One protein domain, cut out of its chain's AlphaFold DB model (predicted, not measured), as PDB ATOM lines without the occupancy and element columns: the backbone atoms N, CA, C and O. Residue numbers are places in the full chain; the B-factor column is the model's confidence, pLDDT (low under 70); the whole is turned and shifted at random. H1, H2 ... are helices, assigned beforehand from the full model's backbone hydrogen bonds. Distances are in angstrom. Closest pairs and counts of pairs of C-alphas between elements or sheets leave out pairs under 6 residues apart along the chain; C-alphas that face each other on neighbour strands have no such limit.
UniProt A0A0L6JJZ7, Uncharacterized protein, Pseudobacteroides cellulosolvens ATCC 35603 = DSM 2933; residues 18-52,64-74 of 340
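What this domain is: This is residues 18 to 52 and 64 to 74 of the 340 residues of an uncharacterized protein of Pseudobacteroides cellulosolvens ATCC 35603 = DSM 2933 (UniProt A0A0L6JJZ7). Two helices, H4 and H5, stand side by side and run opposite ways, only loosely together, and from the first end of H4 a thin arm of short helical turns, H3, then H2 and H1, reaches away from the pair. Residues 18 to 29 of this arm, which hold H1 and H2, stick out. The printed part has 46 residues with five named helices, H1 to H5 in that order, and no named strand; the class is all helix. The whole is loose, with a radius of gyration of the C-alphas of 12.4 A, and it spans 32 by 24 by 19 A.

How they stand to each other: Begin at Tyr 18 with H1, residues 18 to 22, and go on through a tight link to H2, residues 24 to 28. The two are close but not clearly touching; their closest C-alphas, those of Ile 20 and Leu 26, are 6.4 A apart. A tight link of three residues then leads to H3, residues 32 to 35, which is apart from H2. Next look at H4, residues 38 to 52: H3 and H4 only just touch, only at the corner, with 3 pairs of C-alphas within 8 A, and H4 does so with residues 40 to 41 alone. The closest C-alphas there are those of Trp 34 and Val 40, 6.0 A apart. Past the cut comes H5, residues 64 to 74, close to H4 but not clearly touching it, at a shallow tilt of 9 degrees, opposite ways. Their closest C-alphas, those of Ser 45 and Ile 68, are 7.7 A apart. H1, for instance, is apart from both H4 and H5. In H1, H4 and H5 every O i to N i+4 pair is within hydrogen-bond range; H2 has 0 of 1, beside 2 of 2 O i to N i+3 pairs, and H3 is too short for an i+4 pair.

Where its parts are: Find C-alpha 18 at (247.120, 285.522, 351.962), where H1 begins. The short helices H1, H2 and H3 have 5, 5 and 4 residues and measure 6.2 A, 7.5 A and 5.0 A from first to last C-alpha. From C-alpha 38 at (265.802, 294.155, 327.188), H4 runs 20.8 A to C-alpha 52. H5 runs 15.7 A and ends at C-alpha 74, at (265.893, 304.952, 333.010).

The domain as a whole: The C-alphas of Tyr 18 and Leu 73, the two farthest apart, are 34.8 A from each other. Residues 53 to 63 are not printed, and C-alphas 52 and 64 are 9.2 A apart across this cut. Of the links that are printed whole, none is long. The mean pLDDT of the printed part is 70.4; residues 28, 30, 49, 52 and 64 to 74 are under 70, and H5 has a mean of 55.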
ATOM      1  N   TYR A  18     247.019 284.637 350.792       78.19
ATOM      2  CA  TYR A  18     247.120 285.522 351.962       78.19
ATOM      3  C   TYR A  18     248.500 286.183 352.087       78.19
ATOM      4  O   TYR A  18     248.571 287.351 352.450       78.19
ATOM      5  N   ILE A  19     249.576 285.495 351.689       80.12
ATOM      6  CA  ILE A  19     250.945 286.039 351.705       80.12
ATOM      7  C   ILE A  19     251.052 287.230 350.741       80.12
ATOM      8  O   ILE A  19     251.699 288.229 351.038       80.12
ATOM      9  N   ILE A  20     250.378 287.144 349.592       80.38
ATOM     10  CA  ILE A  20     250.348 288.210 348.579       80.38
ATOM     11  C   ILE A  20     249.492 289.397 349.039       80.38
ATOM     12  O   ILE A  20     249.802 290.543 348.721       80.38
ATOM     13  N   LEU A  21     248.408 289.135 349.776       73.00
ATOM     14  CA  LEU A  21     247.554 290.185 350.332       73.00
ATOM     15  C   LEU A  21     248.250 290.948 351.469       73.00
ATOM     16  O   LEU A  21     248.034 292.150 351.609       73.00
ATOM     17  N   GLU A  22     249.091 290.267 352.251       80.44
ATOM     18  CA  GLU A  22     249.912 290.875 353.303       80.44
ATOM     19  C   GLU A  22     251.120 291.643 352.746       80.44
ATOM     20  O   GLU A  22     251.471 292.692 353.286       80.44
ATOM     21  N   ASP A  23     251.724 291.167 351.651       80.56
ATOM     22  CA  ASP A  23     252.828 291.844 350.963       80.56
ATOM     23  C   ASP A  23     252.612 291.919 349.434       80.56
ATOM     24  O   ASP A  23     253.127 291.093 348.667       80.56
ATOM     25  N   PRO A  24     251.894 292.955 348.953       78.19
ATOM     26  CA  PRO A  24     251.658 293.164 347.525       78.19
ATOM     27  C   PRO A  24     252.934 293.406 346.699       78.19
ATOM     28  O   PRO A  24     252.904 293.290 345.469       78.19
ATOM     29  N   GLU A  25     254.070 293.738 347.330       77.00
ATOM     30  CA  GLU A  25     255.347 293.949 346.634       77.00
ATOM     31  C   GLU A  25     255.949 292.633 346.112       77.00
ATOM     32  O   GLU A  25     256.742 292.653 345.163       77.00
ATOM     33  N   LEU A  26     255.522 291.472 346.630       74.12
ATOM     34  CA  LEU A  26     255.925 290.155 346.117       74.12
ATOM     35  C   LEU A  26     255.618 289.988 344.623       74.12
ATOM     36  O   LEU A  26     256.395 289.354 343.904       74.12
ATOM     37  N   LEU A  27     254.539 290.607 344.136       70.81
ATOM     38  CA  LEU A  27     254.147 290.578 342.723       70.81
ATOM     39  C   LEU A  27     254.942 291.555 341.849       70.81
ATOM     40  O   LEU A  27     254.969 291.411 340.627       70.81
ATOM     41  N   LYS A  28     255.612 292.540 342.453       68.50
ATOM     42  CA  LYS A  28     256.397 293.558 341.737       68.50
ATOM     43  C   LYS A  28     257.837 293.112 341.470       68.50
ATOM     44  O   LYS A  28     258.581 293.774 340.741       68.50
ATOM     45  N   ASN A  29     258.247 291.963 342.008       71.69
ATOM     46  CA  ASN A  29     259.599 291.448 341.848       71.69
ATOM     47  C   ASN A  29     259.808 290.754 340.496       71.69
ATOM     48  O   ASN A  29     259.662 289.543 340.345       71.69
ATOM     49  N   ILE A  30     260.264 291.529 339.510       68.56
ATOM     50  CA  ILE A  30     260.801 290.981 338.259       68.56
ATOM     51  C   ILE A  30     262.105 290.221 338.573       68.56
ATOM     52  O   ILE A  30     263.029 290.811 339.147       68.56
ATOM     53  N   PRO A  31     262.253 288.944 338.169       75.31
ATOM     54  CA  PRO A  31     263.492 288.204 338.374       75.31
ATOM     55  C   PRO A  31     264.704 288.946 337.793       75.31
ATOM     56  O   PRO A  31     264.667 289.427 336.660       75.31
ATOM     57  N   ASN A  32     265.833 288.972 338.511       71.88
ATOM     58  CA  ASN A  32     267.057 289.661 338.059       71.88
ATOM     59  C   ASN A  32     267.560 289.191 336.679       71.88
ATOM     60  O   ASN A  32     268.234 289.944 335.977       71.88
ATOM     61  N   ARG A  33     267.226 287.958 336.269       73.56
ATOM     62  CA  ARG A  33     267.532 287.436 334.925       73.56
ATOM     63  C   ARG A  33     266.770 288.170 333.822       73.56
ATOM     64  O   ARG A  33     267.273 288.265 332.711       73.56
ATOM     65  N   TRP A  34     265.567 288.648 334.122       74.19
ATOM     66  CA  TRP A  34     264.696 289.330 333.171       74.19
ATOM     67  C   TRP A  34     265.004 290.822 333.136       74.19
ATOM     68  O   TRP A  34     265.098 291.376 332.050       74.19
ATOM     69  N   LYS A  35     265.318 291.432 334.292       74.50
ATOM     70  CA  LYS A  35     265.731 292.847 334.389       74.50
ATOM     71  C   LYS A  35     266.894 293.222 333.460       74.50
ATOM     72  O   LYS A  35     266.981 294.358 333.023       74.50
ATOM     73  N   LYS A  36     267.798 292.279 333.173       76.81
ATOM     74  CA  LYS A  36     268.978 292.504 332.316       76.81
ATOM     75  C   LYS A  36     268.752 292.172 330.840       76.81
ATOM     76  O   LYS A  36     269.657 292.379 330.039       76.81
ATOM     77  N   ASN A  37     267.601 291.605 330.481       78.81
ATOM     78  CA  ASN A  37     267.311 291.204 329.112       78.81
ATOM     79  C   ASN A  37     266.223 292.108 328.527       78.81
ATOM     80  O   ASN A  37     265.030 291.858 328.698       78.81
ATOM     81  N   THR A  38     266.662 293.137 327.802       79.06
ATOM     82  CA  THR A  38     265.802 294.155 327.188       79.06
ATOM     83  C   THR A  38     264.694 293.541 326.335       79.06
ATOM     84  O   THR A  38     263.559 294.000 326.392       79.06
ATOM     85  N   TYR A  39     264.965 292.447 325.616       76.00
ATOM     86  CA  TYR A  39     263.952 291.765 324.805       76.00
ATOM     87  C   TYR A  39     262.850 291.119 325.647       76.00
ATOM     88  O   TYR A  39     261.689 291.149 325.251       76.00
ATOM     89  N   VAL A  40     263.191 290.566 326.815       77.31
ATOM     90  CA  VAL A  40     262.204 289.982 327.739       77.31
ATOM     91  C   VAL A  40     261.334 291.080 328.343       77.31
ATOM     92  O   VAL A  40     260.117 290.925 328.399       77.31
ATOM     93  N   CYS A  41     261.930 292.209 328.733       74.88
ATOM     94  CA  CYS A  41     261.182 293.363 329.232       74.88
ATOM     95  C   CYS A  41     260.257 293.958 328.163       74.88
ATOM     96  O   CYS A  41     259.098 294.243 328.462       74.88
ATOM     97  N   ILE A  42     260.733 294.091 326.918       78.75
ATOM     98  CA  ILE A  42     259.917 294.556 325.790       78.75
ATOM     99  C   ILE A  42     258.770 293.580 325.542       78.75
ATOM    100  O   ILE A  42     257.622 294.006 325.544       78.75
ATOM    101  N   ALA A  43     259.047 292.279 325.410       77.75
ATOM    102  CA  ALA A  43     258.018 291.271 325.162       77.75
ATOM    103  C   ALA A  43     256.944 291.266 326.263       77.75
ATOM    104  O   ALA A  43     255.753 291.328 325.955       77.75
ATOM    105  N   ALA A  44     257.350 291.281 327.537       77.00
ATOM    106  CA  ALA A  44     256.428 291.327 328.672       77.00
ATOM    107  C   ALA A  44     255.589 292.615 328.690       77.00
ATOM    108  O   ALA A  44     254.378 292.553 328.887       77.00
ATOM    109  N   SER A  45     256.205 293.770 328.417       76.81
ATOM    110  CA  SER A  45     255.504 295.061 328.376       76.81
ATOM    111  C   SER A  45     254.539 295.145 327.197       76.81
ATOM    112  O   SER A  45     253.422 295.631 327.349       76.81
ATOM    113  N   THR A  46     254.927 294.629 326.026       75.44
ATOM    114  CA  THR A  46     254.048 294.574 324.851       75.44
ATOM    115  C   THR A  46     252.871 293.636 325.073       75.44
ATOM    116  O   THR A  46     251.750 293.994 324.733       75.44
ATOM    117  N   LEU A  47     253.094 292.477 325.700       74.50
ATOM    118  CA  LEU A  47     252.027 291.541 326.034       74.50
ATOM    119  C   LEU A  47     251.046 292.171 327.030       74.50
ATOM    120  O   LEU A  47     249.842 292.126 326.804       74.50
ATOM    121  N   LEU A  48     251.558 292.835 328.070       75.56
ATOM    122  CA  LEU A  48     250.741 293.557 329.044       75.56
ATOM    123  C   LEU A  48     249.938 294.692 328.388       75.56
ATOM    124  O   LEU A  48     248.745 294.822 328.642       75.56
ATOM    125  N   ALA A  49     250.560 295.480 327.507       69.69
ATOM    126  CA  ALA A  49     249.886 296.556 326.784       69.69
ATOM    127  C   ALA A  49     248.778 296.029 325.854       69.69
ATOM    128  O   ALA A  49     247.714 296.640 325.775       69.69
ATOM    129  N   ILE A  50     248.997 294.883 325.200       76.44
ATOM    130  CA  ILE A  50     247.980 294.211 324.379       76.44
ATOM    131  C   ILE A  50     246.814 293.748 325.262       76.44
ATOM    132  O   ILE A  50     245.666 294.059 324.948       76.44
ATOM    133  N   CYS A  51     247.091 293.093 326.394       70.38
ATOM    134  CA  CYS A  51     246.057 292.651 327.334       70.38
ATOM    135  C   CYS A  51     245.237 293.822 327.906       70.38
ATOM    136  O   CYS A  51     244.017 293.727 327.992       70.38
ATOM    137  N   LEU A  52     245.879 294.944 328.242       63.00
ATOM    138  CA  LEU A  52     245.204 296.120 328.810       63.00
ATOM    139  C   LEU A  52     244.467 296.968 327.764       63.00
ATOM    140  O   LEU A  52     243.556 297.717 328.107       63.00
ATOM    141  N   VAL A  64     249.518 304.355 332.189       55.91
ATOM    142  CA  VAL A  64     250.314 303.159 331.863       55.91
ATOM    143  C   VAL A  64     251.361 303.461 330.789       55.91
ATOM    144  O   VAL A  64     252.510 303.045 330.921       55.91
ATOM    145  N   VAL A  65     250.999 304.218 329.747       58.16
ATOM    146  CA  VAL A  65     251.943 304.612 328.688       58.16
ATOM    147  C   VAL A  65     253.056 305.502 329.247       58.16
ATOM    148  O   VAL A  65     254.227 305.247 328.964       58.16
ATOM    149  N   ASP A  66     252.717 306.467 330.106       58.56
ATOM    150  CA  ASP A  66     253.698 307.354 330.737       58.56
ATOM    151  C   ASP A  66     254.644 306.572 331.676       58.56
ATOM    152  O   ASP A  66     255.858 306.791 331.663       58.56
ATOM    153  N   SER A  67     254.136 305.582 332.423       54.91
ATOM    154  CA  SER A  67     254.954 304.710 333.285       54.91
ATOM    155  C   SER A  67     255.927 303.822 332.494       54.91
ATOM    156  O   SER A  67     257.097 303.701 332.870       54.91
ATOM    157  N   ILE A  68     255.487 303.244 331.371       55.41
ATOM    158  CA  ILE A  68     256.328 302.400 330.504       55.41
ATOM    159  C   ILE A  68     257.418 303.237 329.815       55.41
ATOM    160  O   ILE A  68     258.568 302.797 329.687       55.41
ATOM    161  N   TYR A  69     257.087 304.460 329.396       57.38
ATOM    162  CA  TYR A  69     258.050 305.377 328.783       57.38
ATOM    163  C   TYR A  69     259.119 305.833 329.792       57.38
ATOM    164  O   TYR A  69     260.307 305.857 329.480       57.38
ATOM    165  N   SER A  70     258.718 306.078 331.042       56.62
ATOM    166  CA  SER A  70     259.633 306.435 332.137       56.62
ATOM    167  C   SER A  70     260.624 305.304 332.457       56.62
ATOM    168  O   SER A  70     261.831 305.527 332.519       56.62
ATOM    169  N   ALA A  71     260.132 304.064 332.573       53.09
ATOM    170  CA  ALA A  71     260.959 302.897 332.893       53.09
ATOM    171  C   ALA A  71     261.948 302.518 331.769       53.09
ATOM    172  O   ALA A  71     263.024 301.975 332.027       53.09
ATOM    173  N   SER A  72     261.606 302.814 330.510       52.94
ATOM    174  CA  SER A  72     262.496 302.581 329.364       52.94
ATOM    175  C   SER A  72     263.591 303.652 329.234       52.94
ATOM    176  O   SER A  72     264.733 303.311 328.902       52.94
ATOM    177  N   LEU A  73     263.300 304.908 329.588       53.03
ATOM    178  CA  LEU A  73     264.283 305.999 329.666       53.03
ATOM    179  C   LEU A  73     265.330 305.788 330.774       53.03
ATOM    180  O   LEU A  73     266.519 306.010 330.551       53.03
ATOM    181  N   GLU A  74     264.935 305.271 331.938       51.31
ATOM    182  CA  GLU A  74     265.893 304.952 333.010       51.31
ATOM    183  C   GLU A  74     266.850 303.807 332.629       51.31
ATOM    184  O   GLU A  74     268.024 303.827 333.001       51.31
TER     185      GLU A  74